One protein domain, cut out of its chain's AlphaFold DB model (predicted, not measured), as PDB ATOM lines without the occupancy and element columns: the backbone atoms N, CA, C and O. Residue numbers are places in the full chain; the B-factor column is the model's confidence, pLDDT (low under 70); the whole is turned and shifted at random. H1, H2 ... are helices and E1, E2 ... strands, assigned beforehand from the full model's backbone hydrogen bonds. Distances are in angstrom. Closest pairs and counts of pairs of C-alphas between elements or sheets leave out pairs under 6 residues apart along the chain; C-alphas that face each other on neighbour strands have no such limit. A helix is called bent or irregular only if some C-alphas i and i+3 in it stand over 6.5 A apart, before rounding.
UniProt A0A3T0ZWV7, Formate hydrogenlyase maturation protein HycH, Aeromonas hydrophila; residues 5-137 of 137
ATOM      1  N   VAL A   5     110.116 169.778 144.829       93.12
ATOM      2  CA  VAL A   5     110.917 168.751 144.171       93.12
ATOM      3  C   VAL A   5     111.897 169.449 143.245       93.12
ATOM      4  O   VAL A   5     111.500 170.229 142.376       93.12
ATOM      5  N   PHE A   6     113.176 169.149 143.424       92.06
ATOM      6  CA  PHE A   6     114.267 169.784 142.700       92.06
ATOM      7  C   PHE A   6     114.966 168.771 141.808       92.06
ATOM      8  O   PHE A   6     115.273 167.662 142.246       92.06
ATOM      9  N   PHE A   7     115.263 169.183 140.580       92.69
ATOM     10  CA  PHE A   7     116.049 168.424 139.619       92.69
ATOM     11  C   PHE A   7     117.399 169.107 139.447       92.69
ATOM     12  O   PHE A   7     117.488 170.216 138.914       92.69
ATOM     13  N   TYR A   8     118.445 168.429 139.894       88.19
ATOM     14  CA  TYR A   8     119.819 168.891 139.795       88.19
ATOM     15  C   TYR A   8     120.546 168.141 138.698       88.19
ATOM     16  O   TYR A   8     120.496 166.911 138.633       88.19
ATOM     17  N   ARG A   9     121.277 168.889 137.881       85.75
ATOM     18  CA  ARG A   9     122.227 168.346 136.924       85.75
ATOM     19  C   ARG A   9     123.606 168.311 137.555       85.75
ATOM     20  O   ARG A   9     124.180 169.351 137.861       85.75
ATOM     21  N   LEU A  10     124.122 167.107 137.749       81.44
ATOM     22  CA  LEU A  10     125.398 166.873 138.410       81.44
ATOM     23  C   LEU A  10     126.348 166.193 137.432       81.44
ATOM     24  O   LEU A  10     125.946 165.316 136.669       81.44
ATOM     25  N   SER A  11     127.620 166.582 137.452       71.12
ATOM     26  CA  SER A  11     128.666 165.875 136.714       71.12
ATOM     27  C   SER A  11     129.648 165.229 137.687       71.12
ATOM     28  O   SER A  11     130.010 165.818 138.704       71.12
ATOM     29  N   ARG A  12     130.077 163.997 137.382       59.47
ATOM     30  CA  ARG A  12     130.955 163.178 138.240       59.47
ATOM     31  C   ARG A  12     132.239 163.899 138.649       59.47
ATOM     32  O   ARG A  12     132.713 163.676 139.754       59.47
ATOM     33  N   LYS A  13     132.747 164.815 137.812       52.81
ATOM     34  CA  LYS A  13     133.928 165.632 138.128       52.81
ATOM     35  C   LYS A  13     133.792 166.439 139.428       52.81
ATOM     36  O   LYS A  13     134.809 166.680 140.051       52.81
ATOM     37  N   PHE A  14     132.579 166.815 139.843       47.56
ATOM     38  CA  PHE A  14     132.344 167.589 141.072       47.56
ATOM     39  C   PHE A  14     131.957 166.735 142.288       47.56
ATOM     40  O   PHE A  14     131.831 167.269 143.383       47.56
ATOM     41  N   VAL A  15     131.707 165.433 142.104       46.31
ATOM     42  CA  VAL A  15     131.173 164.546 143.158       46.31
ATOM     43  C   VAL A  15     132.271 163.664 143.753       46.31
ATOM     44  O   VAL A  15     132.217 163.355 144.940       46.31
ATOM     45  N   ASP A  16     133.283 163.302 142.955       39.88
ATOM     46  CA  ASP A  16     134.450 162.541 143.428       39.88
ATOM     47  C   ASP A  16     135.464 163.404 144.204       39.88
ATOM     48  O   ASP A  16     136.289 162.866 144.941       39.88
ATOM     49  N   GLU A  17     135.376 164.735 144.130       42.28
ATOM     50  CA  GLU A  17     136.017 165.609 145.112       42.28
ATOM     51  C   GLU A  17     135.103 165.700 146.341       42.28
ATOM     52  O   GLU A  17     134.325 166.639 146.509       42.28
ATOM     53  N   GLN A  18     135.212 164.719 147.247       41.34
ATOM     54  CA  GLN A  18     135.025 165.027 148.664       41.34
ATOM     55  C   GLN A  18     136.045 166.110 148.996       41.34
ATOM     56  O   GLN A  18     137.213 165.843 149.265       41.34
ATOM     57  N   PHE A  19     135.596 167.347 148.849       44.56
ATOM     58  CA  PHE A  19     136.346 168.546 149.110       44.56
ATOM     59  C   PHE A  19     136.728 168.567 150.590       44.56
ATOM     60  O   PHE A  19     135.994 169.084 151.430       44.56
ATOM     61  N   ASP A  20     137.920 168.063 150.890       44.16
ATOM     62  CA  ASP A  20     138.725 168.500 152.028       44.16
ATOM     63  C   ASP A  20     139.266 169.905 151.688       44.16
ATOM     64  O   ASP A  20     140.463 170.129 151.515       44.16
ATOM     65  N   VAL A  21     138.344 170.839 151.418       47.50
ATOM     66  CA  VAL A  21     138.656 172.207 150.992       47.50
ATOM     67  C   VAL A  21     138.880 173.044 152.236       47.50
ATOM     68  O   VAL A  21     137.931 173.231 153.004       47.50
ATOM     69  N   PRO A  22     140.095 173.589 152.425       49.59
ATOM     70  CA  PRO A  22     140.358 174.558 153.475       49.59
ATOM     71  C   PRO A  22     139.384 175.732 153.354       49.59
ATOM     72  O   PRO A  22     139.103 176.205 152.249       49.59
ATOM     73  N   GLU A  23     138.874 176.212 154.488       54.19
ATOM     74  CA  GLU A  23     137.852 177.268 154.573       54.19
ATOM     75  C   GLU A  23     138.235 178.528 153.760       54.19
ATOM     76  O   GLU A  23     137.370 179.201 153.204       54.19
ATOM     77  N   GLU A  24     139.538 178.781 153.598       52.50
ATOM     78  CA  GLU A  24     140.125 179.906 152.857       52.50
ATOM     79  C   GLU A  24     139.990 179.819 151.321       52.50
ATOM     80  O   GLU A  24     140.150 180.825 150.633       52.50
ATOM     81  N   ALA A  25     139.689 178.645 150.752       53.16
ATOM     82  CA  ALA A  25     139.606 178.440 149.298       53.16
ATOM     83  C   ALA A  25     138.164 178.421 148.752       53.16
ATOM     84  O   ALA A  25     137.959 178.397 147.532       53.16
ATOM     85  N   LYS A  26     137.151 178.495 149.628       50.00
ATOM     86  CA  LYS A  26     135.733 178.539 149.228       50.00
ATOM     87  C   LYS A  26     135.399 179.795 148.417       50.00
ATOM     88  O   LYS A  26     134.615 179.722 147.473       50.00
ATOM     89  N   GLU A  27     136.028 180.929 148.720       48.16
ATOM     90  CA  GLU A  27     135.788 182.186 147.997       48.16
ATOM     91  C   GLU A  27     136.337 182.166 146.557       48.16
ATOM     92  O   GLU A  27     135.733 182.755 145.660       48.16
ATOM     93  N   VAL A  28     137.417 181.420 146.289       52.28
ATOM     94  CA  VAL A  28     138.033 181.316 144.948       52.28
ATOM     95  C   VAL A  28     137.189 180.457 143.995       52.28
ATOM     96  O   VAL A  28     137.107 180.744 142.796       52.28
ATOM     97  N   MET A  29     136.491 179.448 144.531       48.50
ATOM     98  CA  MET A  29     135.501 178.651 143.794       48.50
ATOM     99  C   MET A  29     134.325 179.516 143.314       48.50
ATOM    100  O   MET A  29     133.974 179.475 142.135       48.50
ATOM    101  N   TYR A  30     133.770 180.369 144.183       50.88
ATOM    102  CA  TYR A  30     132.700 181.301 143.803       50.88
ATOM    103  C   TYR A  30     133.169 182.378 142.818       50.88
ATOM    104  O   TYR A  30     132.432 182.734 141.896       50.88
ATOM    105  N   TYR A  31     134.405 182.866 142.956       42.31
ATOM    106  CA  TYR A  31     134.957 183.856 142.027       42.31
ATOM    107  C   TYR A  31     135.187 183.292 140.619       42.31
ATOM    108  O   TYR A  31     134.993 183.998 139.628       42.31
ATOM    109  N   SER A  32     135.529 182.007 140.515       48.03
ATOM    110  CA  SER A  32     135.646 181.306 139.228       48.03
ATOM    111  C   SER A  32     134.273 181.018 138.599       48.03
ATOM    112  O   SER A  32     134.141 180.991 137.373       48.03
ATOM    113  N   LEU A  33     133.232 180.883 139.429       46.19
ATOM    114  CA  LEU A  33     131.834 180.725 139.016       46.19
ATOM    115  C   LEU A  33     131.291 181.990 138.326       46.19
ATOM    116  O   LEU A  33     130.570 181.898 137.336       46.19
ATOM    117  N   ALA A  34     131.706 183.178 138.782       44.88
ATOM    118  CA  ALA A  34     131.294 184.459 138.201       44.88
ATOM    119  C   ALA A  34     131.858 184.717 136.785       44.88
ATOM    120  O   ALA A  34     131.317 185.536 136.045       44.88
ATOM    121  N   ILE A  35     132.925 184.014 136.387       47.81
ATOM    122  CA  ILE A  35     133.607 184.188 135.088       47.81
ATOM    123  C   ILE A  35     133.279 183.031 134.114       47.81
ATOM    124  O   ILE A  35     133.530 183.116 132.909       47.81
ATOM    125  N   GLY A  36     132.644 181.957 134.596       42.22
ATOM    126  CA  GLY A  36     132.397 180.712 133.856       42.22
ATOM    127  C   GLY A  36     131.362 180.769 132.722       42.22
ATOM    128  O   GLY A  36     131.207 179.776 132.011       42.22
ATOM    129  N   HIS A  37     130.689 181.903 132.491       47.94
ATOM    130  CA  HIS A  37     129.658 182.021 131.445       47.94
ATOM    131  C   HIS A  37     130.223 181.920 130.007       47.94
ATOM    132  O   HIS A  37     129.466 181.750 129.055       47.94
ATOM    133  N   HIS A  38     131.551 181.969 129.831       43.31
ATOM    134  CA  HIS A  38     132.210 181.827 128.524       43.31
ATOM    135  C   HIS A  38     132.969 180.505 128.303       43.31
ATOM    136  O   HIS A  38     133.468 180.293 127.199       43.31
ATOM    137  N   LEU A  39     133.049 179.604 129.296       39.53
ATOM    138  CA  LEU A  39     133.909 178.403 129.232       39.53
ATOM    139  C   LEU A  39     133.203 177.066 129.532       39.53
ATOM    140  O   LEU A  39     133.867 176.042 129.657       39.53
ATOM    141  N   GLY A  40     131.869 177.034 129.602       41.81
ATOM    142  CA  GLY A  40     131.132 175.770 129.744       41.81
ATOM    143  C   GLY A  40     131.261 175.121 131.126       41.81
ATOM    144  O   GLY A  40     131.097 173.907 131.250       41.81
ATOM    145  N   ILE A  41     131.529 175.916 132.168       42.31
ATOM    146  CA  ILE A  41     131.348 175.472 133.552       42.31
ATOM    147  C   ILE A  41     129.839 175.423 133.790       42.31
ATOM    148  O   ILE A  41     129.187 176.444 133.995       42.31
ATOM    149  N   VAL A  42     129.277 174.224 133.664       41.75
ATOM    150  CA  VAL A  42     127.884 173.952 134.005       41.75
ATOM    151  C   VAL A  42     127.713 174.236 135.491       41.75
ATOM    152  O   VAL A  42     128.417 173.673 136.325       41.75
ATOM    153  N   ASP A  43     126.791 175.141 135.785       47.75
ATOM    154  CA  ASP A  43     126.369 175.596 137.103       47.75
ATOM    155  C   ASP A  43     125.780 174.407 137.900       47.75
ATOM    156  O   ASP A  43     124.568 174.220 137.983       47.75
ATOM    157  N   CYS A  44     126.645 173.532 138.429       49.84
ATOM    158  CA  CYS A  44     126.288 172.256 139.076       49.84
ATOM    159  C   CYS A  44     125.504 172.427 140.394       49.84
ATOM    160  O   CYS A  44     125.209 171.443 141.070       49.84
ATOM    161  N   LEU A  45     125.183 173.667 140.783       53.56
ATOM    162  CA  LEU A  45     124.524 174.015 142.043       53.56
ATOM    163  C   LEU A  45     123.114 174.598 141.858       53.56
ATOM    164  O   LEU A  45     122.432 174.859 142.854       53.56
ATOM    165  N   ARG A  46     122.637 174.782 140.618       66.44
ATOM    166  CA  ARG A  46     121.288 175.295 140.351       66.44
ATOM    167  C   ARG A  46     120.337 174.161 139.967       66.44
ATOM    168  O   ARG A  46     120.657 173.316 139.140       66.44
ATOM    169  N   ALA A  47     119.153 174.151 140.577       80.56
ATOM    170  CA  ALA A  47     118.078 173.276 140.129       80.56
ATOM    171  C   ALA A  47     117.544 173.785 138.786       80.56
ATOM    172  O   ALA A  47     117.080 174.925 138.695       80.56
ATOM    173  N   ASP A  48     117.621 172.940 137.761       84.00
ATOM    174  CA  ASP A  48     117.175 173.266 136.404       84.00
ATOM    175  C   ASP A  48     115.644 173.155 136.277       84.00
ATOM    176  O   ASP A  48     115.027 173.840 135.465       84.00
ATOM    177  N   LEU A  49     115.017 172.330 137.122       90.62
ATOM    178  CA  LEU A  49     113.567 172.202 137.250       90.62
ATOM    179  C   LEU A  49     113.186 172.162 138.733       90.62
ATOM    180  O   LEU A  49     113.755 171.394 139.512       90.62
ATOM    181  N   VAL A  50     112.208 172.988 139.103       92.50
ATOM    182  CA  VAL A  50     111.587 173.006 140.431       92.50
ATOM    183  C   VAL A  50     110.078 172.935 140.255       92.50
ATOM    184  O   VAL A  50     109.499 173.679 139.459       92.50
ATOM    185  N   CYS A  51     109.436 172.030 140.981       93.38
ATOM    186  CA  CYS A  51     107.984 171.907 141.007       93.38
ATOM    187  C   CYS A  51     107.494 171.552 142.409       93.38
ATOM    188  O   CYS A  51     108.262 171.076 143.241       93.38
ATOM    189  N   SER A  52     106.213 171.789 142.692       94.31
ATOM    190  CA  SER A  52     105.636 171.363 143.965       94.31
ATOM    191  C   SER A  52     105.546 169.838 144.037       94.31
ATOM    192  O   SER A  52     105.381 169.169 143.015       94.31
ATOM    193  N   LEU A  53     105.584 169.270 145.242       93.50
ATOM    194  CA  LEU A  53     105.407 167.828 145.448       93.50
ATOM    195  C   LEU A  53     104.069 167.324 144.889       93.50
ATOM    196  O   LEU A  53     103.998 166.251 144.287       93.50
ATOM    197  N   THR A  54     103.005 168.111 145.057       94.06
ATOM    198  CA  THR A  54     101.688 167.812 144.483       94.06
ATOM    199  C   THR A  54     101.732 167.831 142.960       94.06
ATOM    200  O   THR A  54     101.300 166.869 142.332       94.06
ATOM    201  N   GLY A  55     102.339 168.864 142.373       94.94
ATOM    202  CA  GLY A  55     102.506 168.995 140.930       94.94
ATOM    203  C   GLY A  55     103.332 167.861 140.328       94.94
ATOM    204  O   GLY A  55     102.941 167.295 139.310       94.94
ATOM    205  N   TYR A  56     104.424 167.470 140.988       95.44
ATOM    206  CA  TYR A  56     105.242 166.326 140.595       95.44
ATOM    207  C   TYR A  56     104.427 165.032 140.573       95.44
ATOM    208  O   TYR A  56     104.447 164.305 139.581       95.44
ATOM    209  N   ARG A  57     103.691 164.745 141.653       95.38
ATOM    210  CA  ARG A  57     102.875 163.529 141.757       95.38
ATOM    211  C   ARG A  57     101.825 163.477 140.649       95.38
ATOM    212  O   ARG A  57     101.688 162.446 139.994       95.38
ATOM    213  N   ASP A  58     101.122 164.581 140.429       96.19
ATOM    214  CA  ASP A  58     100.057 164.654 139.431       96.19
ATOM    215  C   ASP A  58     100.630 164.556 138.007       96.19
ATOM    216  O   ASP A  58     100.036 163.911 137.145       96.19
ATOM    217  N   TRP A  59     101.817 165.118 137.765       96.81
ATOM    218  CA  TRP A  59     102.539 164.997 136.498       96.81
ATOM    219  C   TRP A  59     102.998 163.558 136.223       96.81
ATOM    220  O   TRP A  59     102.755 163.030 135.137       96.81
ATOM    221  N   VAL A  60     103.598 162.888 137.212       96.44
ATOM    222  CA  VAL A  60     104.051 161.490 137.096       96.44
ATOM    223  C   VAL A  60     102.877 160.526 136.921       96.44
ATOM    224  O   VAL A  60     102.986 159.569 136.153       96.44
ATOM    225  N   ALA A  61     101.733 160.795 137.555       96.31
ATOM    226  CA  ALA A  61     100.526 159.980 137.414       96.31
ATOM    227  C   ALA A  61      99.969 159.943 135.978       96.31
ATOM    228  O   ALA A  61      99.250 159.005 135.634       96.31
ATOM    229  N   LYS A  62     100.323 160.921 135.126       96.12
ATOM    230  CA  LYS A  62      99.932 160.962 133.704       96.12
ATOM    231  C   LYS A  62     100.740 160.004 132.828       96.12
ATOM    232  O   LYS A  62     100.356 159.748 131.686       96.12
ATOM    233  N   LEU A  63     101.845 159.456 133.333       96.38
ATOM    234  CA  LEU A  63     102.560 158.386 132.648       96.38
ATOM    235  C   LEU A  63     101.741 157.082 132.687       96.38
ATOM    236  O   LEU A  63     101.029 156.827 133.665       96.38
ATOM    237  N   PRO A  64     101.874 156.207 131.669       93.75
ATOM    238  CA  PRO A  64     101.160 154.937 131.642       93.75
ATOM    239  C   PRO A  64     101.406 154.113 132.909       93.75
ATOM    240  O   PRO A  64     102.554 153.918 133.331       93.75
ATOM    241  N   GLU A  65     100.320 153.625 133.507       92.94
ATOM    242  CA  GLU A  65     100.368 152.793 134.705       92.94
ATOM    243  C   GLU A  65     101.196 151.524 134.462       92.94
ATOM    244  O   GLU A  65     101.153 150.920 133.391       92.94
ATOM    245  N   GLY A  66     102.021 151.152 135.443       91.12
ATOM    246  CA  GLY A  66     102.901 149.984 135.353       91.12
ATOM    247  C   GLY A  66     104.111 150.135 134.422       91.12
ATOM    248  O   GLY A  66     104.931 149.215 134.375       91.12
ATOM    249  N   SER A  67     104.272 151.264 133.721       95.12
ATOM    250  CA  SER A  67     105.452 151.507 132.880       95.12
ATOM    251  C   SER A  67     106.732 151.686 133.705       95.12
ATOM    252  O   SER A  67     106.715 152.202 134.823       95.12
ATOM    253  N   GLU A  68     107.873 151.294 133.132       96.19
ATOM    254  CA  GLU A  68     109.185 151.456 133.776       96.19
ATOM    255  C   GLU A  68     109.520 152.925 134.047       96.19
ATOM    256  O   GLU A  68     110.032 153.254 135.115       96.19
ATOM    257  N   ALA A  69     109.169 153.819 133.115       96.69
ATOM    258  CA  ALA A  69     109.352 155.258 133.276       96.69
ATOM    259  C   ALA A  69     108.568 155.792 134.483       96.69
ATOM    260  O   ALA A  69     109.128 156.514 135.307       96.69
ATOM    261  N   ARG A  70     107.298 155.386 134.631       97.00
ATOM    262  CA  ARG A  70     106.480 155.776 135.781       97.00
ATOM    263  C   ARG A  70     107.063 155.241 137.085       97.00
ATOM    264  O   ARG A  70     107.275 156.030 137.996       97.00
ATOM    265  N   ARG A  71     107.423 153.955 137.144       96.88
ATOM    266  CA  ARG A  71     108.052 153.346 138.333       96.88
ATOM    267  C   ARG A  71     109.340 154.059 138.742       96.88
ATOM    268  O   ARG A  71     109.570 154.272 139.928       96.88
ATOM    269  N   LYS A  72     110.178 154.444 137.773       96.62
ATOM    270  CA  LYS A  72     111.423 155.176 138.038       96.62
ATOM    271  C   LYS A  72     111.147 156.525 138.698       96.62
ATOM    272  O   LYS A  72     111.805 156.850 139.681       96.62
ATOM    273  N   MET A  73     110.181 157.278 138.172       96.88
ATOM    274  CA  MET A  73     109.799 158.582 138.718       96.88
ATOM    275  C   MET A  73     109.092 158.433 140.075       96.88
ATOM    276  O   MET A  73     109.462 159.086 141.041       96.88
ATOM    277  N   GLU A  74     108.163 157.487 140.219       96.38
ATOM    278  CA  GLU A  74     107.503 157.181 141.501       96.38
ATOM    279  C   GLU A  74     108.479 156.723 142.594       96.38
ATOM    280  O   GLU A  74     108.192 156.892 143.780       96.38
ATOM    281  N   GLY A  75     109.662 156.219 142.225       94.88
ATOM    282  CA  GLY A  75     110.745 155.946 143.168       94.88
ATOM    283  C   GLY A  75     111.067 157.149 144.060       94.88
ATOM    284  O   GLY A  75     111.298 156.969 145.252       94.88
ATOM    285  N   PHE A  76     110.972 158.377 143.540       94.25
ATOM    286  CA  PHE A  76     111.160 159.592 144.339       94.25
ATOM    287  C   PHE A  76     110.161 159.675 145.498       94.25
ATOM    288  O   PHE A  76     110.543 159.990 146.621       94.25
ATOM    289  N   LEU A  77     108.896 159.328 145.253       91.56
ATOM    290  CA  LEU A  77     107.844 159.350 146.274       91.56
ATOM    291  C   LEU A  77     108.069 158.292 147.364       91.56
ATOM    292  O   LEU A  77     107.556 158.437 148.469       91.56
ATOM    293  N   THR A  78     108.825 157.236 147.051       91.31
ATOM    294  CA  THR A  78     109.130 156.141 147.983       91.31
ATOM    295  C   THR A  78     110.406 156.409 148.780       91.31
ATOM    296  O   THR A  78     110.448 156.139 149.978       91.31
ATOM    297  N   PHE A  79     111.447 156.933 148.130       91.31
ATOM    298  CA  PHE A  79     112.791 157.050 148.705       91.31
ATOM    299  C   PHE A  79     113.178 158.483 149.094       91.31
ATOM    300  O   PHE A  79     114.198 158.675 149.748       91.31
ATOM    301  N   GLY A  80     112.400 159.493 148.696       89.31
ATOM    302  CA  GLY A  80     112.714 160.915 148.900       89.31
ATOM    303  C   GLY A  80     113.768 161.470 147.934       89.31
ATOM    304  O   GLY A  80     113.917 162.686 147.807       89.31
ATOM    305  N   GLU A  81     114.465 160.596 147.208       91.31
ATOM    306  CA  GLU A  81     115.388 160.948 146.137       91.31
ATOM    307  C   GLU A  81     115.499 159.836 145.089       91.31
ATOM    308  O   GLU A  81     115.309 158.655 145.383       91.31
ATOM    309  N   ILE A  82     115.822 160.213 143.851       94.69
ATOM    310  CA  ILE A  82     116.214 159.278 142.791       94.69
ATOM    311  C   ILE A  82     117.350 159.856 141.961       94.69
ATOM    312  O   ILE A  82     117.461 161.067 141.758       94.69
ATOM    313  N   THR A  83     118.151 158.960 141.398       93.69
ATOM    314  CA  THR A  83     119.166 159.304 140.405       93.69
ATOM    315  C   THR A  83     118.784 158.757 139.037       93.69
ATOM    316  O   THR A  83     118.409 157.588 138.890       93.69
ATOM    317  N   ILE A  84     118.891 159.606 138.021       94.19
ATOM    318  CA  ILE A  84     118.681 159.272 136.617       94.19
ATOM    319  C   ILE A  84     120.048 159.305 135.938       94.19
ATOM    320  O   ILE A  84     120.705 160.340 135.873       94.19
ATOM    321  N   TYR A  85     120.465 158.143 135.446       92.19
ATOM    322  CA  TYR A  85     121.683 157.947 134.653       92.19
ATOM    323  C   TYR A  85     121.365 157.805 133.165       92.19
ATOM    324  O   TYR A  85     120.208 157.637 132.782       92.19
ATOM    325  N   ARG A  86     122.408 157.767 132.330       91.56
ATOM    326  CA  ARG A  86     122.308 157.674 130.864       91.56
ATOM    327  C   ARG A  86     121.520 156.473 130.366       91.56
ATOM    328  O   ARG A  86     120.762 156.595 129.409       91.56
ATOM    329  N   GLU A  87     121.639 155.344 131.050       92.81
ATOM    330  CA  GLU A  87     120.848 154.137 130.780       92.81
ATOM    331  C   GLU A  87     119.331 154.365 130.889       92.81
ATOM    332  O   GLU A  87     118.555 153.681 130.228       92.81
ATOM    333  N   HIS A  88     118.900 155.376 131.652       95.19
ATOM    334  CA  HIS A  88     117.495 155.727 131.809       95.19
ATOM    335  C   HIS A  88     116.990 156.719 130.750       95.19
ATOM    336  O   HIS A  88     115.780 156.870 130.574       95.19
ATOM    337  N   CYS A  89     117.883 157.411 130.029       94.00
ATOM    338  CA  CYS A  89     117.479 158.473 129.104       94.00
ATOM    339  C   CYS A  89     116.509 157.977 128.042       94.00
ATOM    340  O   CYS A  89     115.522 158.649 127.769       94.00
ATOM    341  N   HIS A  90     116.763 156.805 127.457       94.19
ATOM    342  CA  HIS A  90     115.929 156.304 126.373       94.19
ATOM    343  C   HIS A  90     114.492 156.027 126.836       94.19
ATOM    344  O   HIS A  90     113.550 156.542 126.234       94.19
ATOM    345  N   MET A  91     114.311 155.272 127.931       96.06
ATOM    346  CA  MET A  91     112.963 154.919 128.390       96.06
ATOM    347  C   MET A  91     112.181 156.148 128.863       96.06
ATOM    348  O   MET A  91     110.992 156.270 128.564       96.06
ATOM    349  N   LEU A  92     112.849 157.082 129.550       97.19
ATOM    350  CA  LEU A  92     112.232 158.324 130.007       97.19
ATOM    351  C   LEU A  92     111.888 159.241 128.829       97.19
ATOM    352  O   LEU A  92     110.745 159.678 128.727       97.19
ATOM    353  N   ALA A  93     112.818 159.472 127.900       95.81
ATOM    354  CA  ALA A  93     112.582 160.342 126.750       95.81
ATOM    355  C   ALA A  93     111.427 159.830 125.883       95.81
ATOM    356  O   ALA A  93     110.572 160.611 125.479       95.81
ATOM    357  N   CYS A  94     111.340 158.518 125.643       96.19
ATOM    358  CA  CYS A  94     110.220 157.945 124.900       96.19
ATOM    359  C   CYS A  94     108.879 158.113 125.628       96.19
ATOM    360  O   CYS A  94     107.869 158.404 124.984       96.19
ATOM    361  N   ALA A  95     108.843 157.919 126.948       96.75
ATOM    362  CA  ALA A  95     107.613 158.052 127.722       96.75
ATOM    363  C   ALA A  95     107.132 159.511 127.778       96.75
ATOM    364  O   ALA A  95     105.962 159.785 127.505       96.75
ATOM    365  N   PHE A  96     108.043 160.445 128.054       96.38
ATOM    366  CA  PHE A  96     107.730 161.870 128.136       96.38
ATOM    367  C   PHE A  96     107.479 162.511 126.767       96.38
ATOM    368  O   PHE A  96     106.627 163.387 126.677       96.38
ATOM    369  N   ASP A  97     108.105 162.047 125.681       96.31
ATOM    370  CA  ASP A  97     107.773 162.510 124.325       96.31
ATOM    371  C   ASP A  97     106.355 162.094 123.905       96.31
ATOM    372  O   ASP A  97     105.622 162.895 123.324       96.31
ATOM    373  N   ARG A  98     105.931 160.867 124.247       95.44
ATOM    374  CA  ARG A  98     104.544 160.423 124.030       95.44
ATOM    375  C   ARG A  98     103.562 161.248 124.854       95.44
ATOM    376  O   ARG A  98     102.553 161.685 124.314       95.44
ATOM    377  N   LEU A  99     103.876 161.479 126.129       94.56
ATOM    378  CA  LEU A  99     103.055 162.295 127.021       94.56
ATOM    379  C   LEU A  99     102.942 163.742 126.516       94.56
ATOM    380  O   LEU A  99     101.848 164.292 126.485       94.56
ATOM    381  N   ARG A 100     104.050 164.323 126.040       94.06
ATOM    382  CA  ARG A 100     104.107 165.665 125.442       94.06
ATOM    383  C   ARG A 100     103.236 165.799 124.191       94.06
ATOM    384  O   ARG A 100     102.668 166.858 123.961       94.06
ATOM    385  N   LYS A 101     103.163 164.751 123.368       93.56
ATOM    386  CA  LYS A 101     102.372 164.724 122.125       93.56
ATOM    387  C   LYS A 101     100.889 164.419 122.351       93.56
ATOM    388  O   LYS A 101     100.104 164.575 121.423       93.56
ATOM    389  N   ALA A 102     100.508 163.952 123.538       92.62
ATOM    390  CA  ALA A 102      99.121 163.650 123.855       92.62
ATOM    391  C   ALA A 102      98.348 164.949 124.142       92.62
ATOM    392  O   ALA A 102      98.533 165.590 125.178       92.62
ATOM    393  N   GLU A 103      97.480 165.341 123.210       87.06
ATOM    394  CA  GLU A 103      96.677 166.558 123.327       87.06
ATOM    395  C   GLU A 103      95.731 166.504 124.537       87.06
ATOM    396  O   GLU A 103      95.093 165.486 124.808       87.06
ATOM    397  N   GLY A 104      95.646 167.610 125.283       88.31
ATOM    398  CA  GLY A 104      94.746 167.754 126.433       88.31
ATOM    399  C   GLY A 104      95.143 166.970 127.689       88.31
ATOM    400  O   GLY A 104      94.424 167.032 128.684       88.31
ATOM    401  N   VAL A 105      96.269 166.245 127.678       92.44
ATOM    402  CA  VAL A 105      96.732 165.486 128.850       92.44
ATOM    403  C   VAL A 105      97.543 166.359 129.801       92.44
ATOM    404  O   VAL A 105      97.322 166.300 131.009       92.44
ATOM    405  N   LEU A 106      98.478 167.163 129.289       93.44
ATOM    406  CA  LEU A 106      99.307 168.075 130.083       93.44
ATOM    407  C   LEU A 106      98.687 169.474 130.143       93.44
ATOM    408  O   LEU A 106      98.176 169.968 129.140       93.44
ATOM    409  N   ASP A 107      98.772 170.121 131.306       94.31
ATOM    410  CA  ASP A 107      98.551 171.567 131.408       94.31
ATOM    411  C   ASP A 107      99.814 172.346 130.987       94.31
ATOM    412  O   ASP A 107     100.870 171.762 130.728       94.31
ATOM    413  N   GLU A 108      99.714 173.674 130.893       92.56
ATOM    414  CA  GLU A 108     100.818 174.539 130.452       92.56
ATOM    415  C   GLU A 108     102.055 174.420 131.358       92.56
ATOM    416  O   GLU A 108     103.190 174.376 130.876       92.56
ATOM    417  N   GLN A 109     101.841 174.294 132.668       93.44
ATOM    418  CA  GLN A 109     102.916 174.189 133.647       93.44
ATOM    419  C   GLN A 109     103.669 172.861 133.496       93.44
ATOM    420  O   GLN A 109     104.899 172.836 133.426       93.44
ATOM    421  N   GLN A 110     102.942 171.755 133.372       94.56
ATOM    422  CA  GLN A 110     103.509 170.425 133.174       94.56
ATOM    423  C   GLN A 110     104.133 170.244 131.795       94.56
ATOM    424  O   GLN A 110     105.107 169.498 131.657       94.56
ATOM    425  N   LEU A 111     103.604 170.910 130.768       94.69
ATOM    426  CA  LEU A 111     104.244 170.963 129.460       94.69
ATOM    427  C   LEU A 111     105.598 171.676 129.562       94.69
ATOM    428  O   LEU A 111     106.593 171.165 129.046       94.69
ATOM    429  N   GLY A 112     105.657 172.790 130.299       94.31
ATOM    430  CA  GLY A 112     106.904 173.476 130.641       94.31
ATOM    431  C   GLY A 112     107.900 172.557 131.354       94.31
ATOM    432  O   GLY A 112     109.040 172.423 130.909       94.31
ATOM    433  N   TRP A 113     107.458 171.846 132.396       96.31
ATOM    434  CA  TRP A 113     108.291 170.866 133.107       96.31
ATOM    435  C   TRP A 113     108.786 169.742 132.201       96.31
ATOM    436  O   TRP A 113     109.954 169.368 132.262       96.31
ATOM    437  N   THR A 114     107.915 169.229 131.331       96.25
ATOM    438  CA  THR A 114     108.255 168.163 130.383       96.25
ATOM    439  C   THR A 114     109.307 168.629 129.390       96.25
ATOM    440  O   THR A 114     110.254 167.892 129.134       96.25
ATOM    441  N   ASN A 115     109.197 169.851 128.868       94.06
ATOM    442  CA  ASN A 115     110.196 170.400 127.952       94.06
ATOM    443  C   ASN A 115     111.558 170.562 128.638       94.06
ATOM    444  O   ASN A 115     112.545 170.040 128.126       94.06
ATOM    445  N   ILE A 116     111.594 171.166 129.832       93.75
ATOM    446  CA  ILE A 116     112.838 171.301 130.606       93.75
ATOM    447  C   ILE A 116     113.436 169.919 130.886       93.75
ATOM    448  O   ILE A 116     114.619 169.693 130.653       93.75
ATOM    449  N   PHE A 117     112.627 168.958 131.336       95.38
ATOM    450  CA  PHE A 117     113.102 167.606 131.616       95.38
ATOM    451  C   PHE A 117     113.655 166.905 130.364       95.38
ATOM    452  O   PHE A 117     114.690 166.247 130.438       95.38
ATOM    453  N   MET A 118     113.025 167.080 129.200       94.88
ATOM    454  CA  MET A 118     113.521 166.537 127.929       94.88
ATOM    455  C   MET A 118     114.861 167.160 127.510       94.88
ATOM    456  O   MET A 118     115.741 166.441 127.021       94.88
ATOM    457  N   ASP A 119     115.061 168.457 127.753       92.19
ATOM    458  CA  ASP A 119     116.349 169.123 127.521       92.19
ATOM    459  C   ASP A 119     117.434 168.552 128.445       92.19
ATOM    460  O   ASP A 119     118.547 168.248 128.004       92.19
ATOM    461  N   GLN A 120     117.089 168.298 129.710       91.12
ATOM    462  CA  GLN A 120     117.980 167.670 130.688       91.12
ATOM    463  C   GLN A 120     118.373 166.240 130.288       91.12
ATOM    464  O   GLN A 120     119.549 165.879 130.352       91.12
ATOM    465  N   LEU A 121     117.418 165.430 129.815       92.94
ATOM    466  CA  LEU A 121     117.697 164.085 129.299       92.94
ATOM    467  C   LEU A 121     118.604 164.118 128.061       92.94
ATOM    468  O   LEU A 121     119.460 163.244 127.908       92.94
ATOM    469  N   THR A 122     118.438 165.124 127.199       91.12
ATOM    470  CA  THR A 122     119.279 165.328 126.010       91.12
ATOM    471  C   THR A 122     120.708 165.684 126.409       91.12
ATOM    472  O   THR A 122     121.657 165.076 125.910       91.12
ATOM    473  N   ALA A 123     120.877 166.611 127.355       88.06
ATOM    474  CA  ALA A 123     122.186 166.948 127.908       88.06
ATOM    475  C   ALA A 123     122.862 165.716 128.536       88.06
ATOM    476  O   ALA A 123     124.032 165.450 128.263       88.06
ATOM    477  N   LEU A 124     122.104 164.907 129.283       89.19
ATOM    478  CA  LEU A 124     122.606 163.690 129.925       89.19
ATOM    479  C   LEU A 124     123.030 162.628 128.916       89.19
ATOM    480  O   LEU A 124     124.017 161.922 129.109       89.19
ATOM    481  N   PHE A 125     122.287 162.497 127.823       88.06
ATOM    482  CA  PHE A 125     122.629 161.546 126.778       88.06
ATOM    483  C   PHE A 125     123.964 161.887 126.096       88.06
ATOM    484  O   PHE A 125     124.717 160.967 125.749       88.06
ATOM    485  N   ASN A 126     124.240 163.186 125.934       87.19
ATOM    486  CA  ASN A 126     125.430 163.720 125.272       87.19
ATOM    487  C   ASN A 126     126.673 163.754 126.178       87.19
ATOM    488  O   ASN A 126     127.783 163.622 125.664       87.19
ATOM    489  N   ASP A 127     126.508 163.897 127.496       83.88
ATOM    490  CA  ASP A 127     127.614 163.890 128.460       83.88
ATOM    491  C   ASP A 127     127.609 162.610 129.327       83.88
ATOM    492  O   ASP A 127     126.797 162.479 130.247       83.88
ATOM    493  N   PRO A 128     128.537 161.656 129.101       75.94
ATOM    494  CA  PRO A 128     128.584 160.398 129.847       75.94
ATOM    495  C   PRO A 128     128.992 160.557 131.320       75.94
ATOM    496  O   PRO A 128     128.819 159.614 132.096       75.94
ATOM    497  N   HIS A 129     129.538 161.707 131.721       80.75
ATOM    498  CA  HIS A 129     129.902 161.984 133.112       80.75
ATOM    499  C   HIS A 129     128.774 162.666 133.889       80.75
ATOM    500  O   HIS A 129     128.938 162.926 135.080       80.75
ATOM    501  N   MET A 130     127.641 162.936 133.246       84.25
ATOM    502  CA  MET A 130     126.514 163.643 133.831       84.25
ATOM    503  C   MET A 130     125.434 162.684 134.346       84.25
ATOM    504  O   MET A 130     125.184 161.619 133.777       84.25
ATOM    505  N   TYR A 131     124.761 163.078 135.421       88.31
ATOM    506  CA  TYR A 131     123.551 162.436 135.916       88.31
ATOM    507  C   TYR A 131     122.576 163.481 136.470       88.31
ATOM    508  O   TYR A 131     122.969 164.600 136.805       88.31
ATOM    509  N   LEU A 132     121.294 163.128 136.556       91.06
ATOM    510  CA  LEU A 132     120.281 163.979 137.180       91.06
ATOM    511  C   LEU A 132     119.922 163.419 138.553       91.06
ATOM    512  O   LEU A 132     119.687 162.217 138.695       91.06
ATOM    513  N   MET A 133     119.857 164.285 139.555       91.69
ATOM    514  CA  MET A 133     119.378 163.956 140.894       91.69
ATOM    515  C   MET A 133     118.052 164.665 141.137       91.69
ATOM    516  O   MET A 133     117.974 165.886 141.020       91.69
ATOM    517  N   VAL A 134     117.024 163.901 141.490       93.25
ATOM    518  CA  VAL A 134     115.721 164.430 141.896       93.25
ATOM    519  C   VAL A 134     115.590 164.236 143.395       93.25
ATOM    520  O   VAL A 134     115.736 163.108 143.860       93.25
ATOM    521  N   ARG A 135     115.344 165.305 144.152       90.56
ATOM    522  CA  ARG A 135     115.227 165.235 145.618       90.56
ATOM    523  C   ARG A 135     114.288 166.297 146.177       90.56
ATOM    524  O   ARG A 135     114.043 167.321 145.540       90.56
ATOM    525  N   SER A 136     113.809 166.053 147.390       86.88
ATOM    526  CA  SER A 136     113.038 167.010 148.179       86.88
ATOM    527  C   SER A 136     113.975 167.868 149.047       86.88
ATOM    528  O   SER A 136     115.071 167.407 149.397       86.88
ATOM    529  N   ARG A 137     113.573 169.096 149.400       67.56
ATOM    530  CA  ARG A 137     114.350 170.000 150.271       67.56
ATOM    531  C   ARG A 137     113.690 170.265 151.617       67.56
ATOM    532  O   ARG A 137     112.486 170.584 151.625       67.56
TER     533      ARG A 137
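This is residues 5 to 137 of the 137 residues of the protein "Formate hydrogenlyase maturation protein HycH" of Aeromonas hydrophila (UniProt A0A3T0ZWV7). What is the overall shape? A twisted sheet of four strands has H2, H3 and H5 packed over one face, while the other face is bare of named helices; H4 packs on H5, and between E1 and E2 a long arm holding H1 reaches away, with residues 16 to 31 and 34 to 40 sticking out. What are its parts? The printed part has 133 residues, with five named helices and four named strands in the order E1 H1 E2 H2 H3 E3 H4 H5 E4; the sheet, E2 - E1 - E4 - E3, is all antiparallel, and the class is mixed, helices and strands. How compact is it? It is only just compact, close to loose, with a radius of gyration of the C-alphas of 16.5 A, and spans 52 by 31 by 26 A.

Where do the first elements run? E1, residues 5 to 11, starts with C-alpha 5 at (110.917, 168.751, 144.171) and is 19.5 A long; H1, residues 23 to 33, is 17.0 A, and E2 is residues 47 to 52. H1 is only just irregular, with C-alphas 24 and 27 6.9 A apart. What follows? H2 is residues 53 to 61, H3 68 to 79 and E3 81 to 84. H4, residues 86 to 101, is 22.9 A long, only just irregular, with C-alphas 87 and 90 7.0 A apart, and has a kink of 27 degrees near residue 93. Where does it finish? H5, residues 108 to 126, is 27.4 A long; E4, residues 130 to 136, is 20.0 A and ends at (113.038, 167.010, 148.179).

Which atoms pair across the sheet? N 8 and O 133 are 2.8 A apart between E1 and E4, N 7 and O 49 2.9 A between E1 and E2, and N 84 and O 132 2.8 A between E3 and E4. What is on the sheet? H2, H3 and H5 on one face make two layers, helices over a sheet: H5 runs along the strands over E2, E1 and E4 at a height of 9.2 A, H3 along E3 at 9.0 A, and H2 stands up over E2; H4 only grazes it, and H1 is not on it. How do helices meet? H4 and H5, a helical hairpin, touch at a shallow tilt of 30 degrees, opposite ways, the closest C-alphas being Cys 89 and Leu 121, 5.6 A. H2 and H3, also a hairpin, touch at Val 60 and Arg 70, their closest C-alphas, 6.3 A. Are the helix backbones complete? Every O i to N i+4 pair is within hydrogen-bond range in H2 and H5, against 4 of 7 in H1, 6 of 8 in H3 and 10 of 12 in H4.

How far does it reach? The two C-alphas farthest apart, those of Glu 24 and Glu 103, are 54.2 A apart. Is it unbroken, and which links are long? The printed part has no cut; the links E1 to H1 and H1 to E2 are long. Where is confidence low? The pLDDT is under 70 for residues 12 to 46 and 137; the mean of the printed part is 80.4.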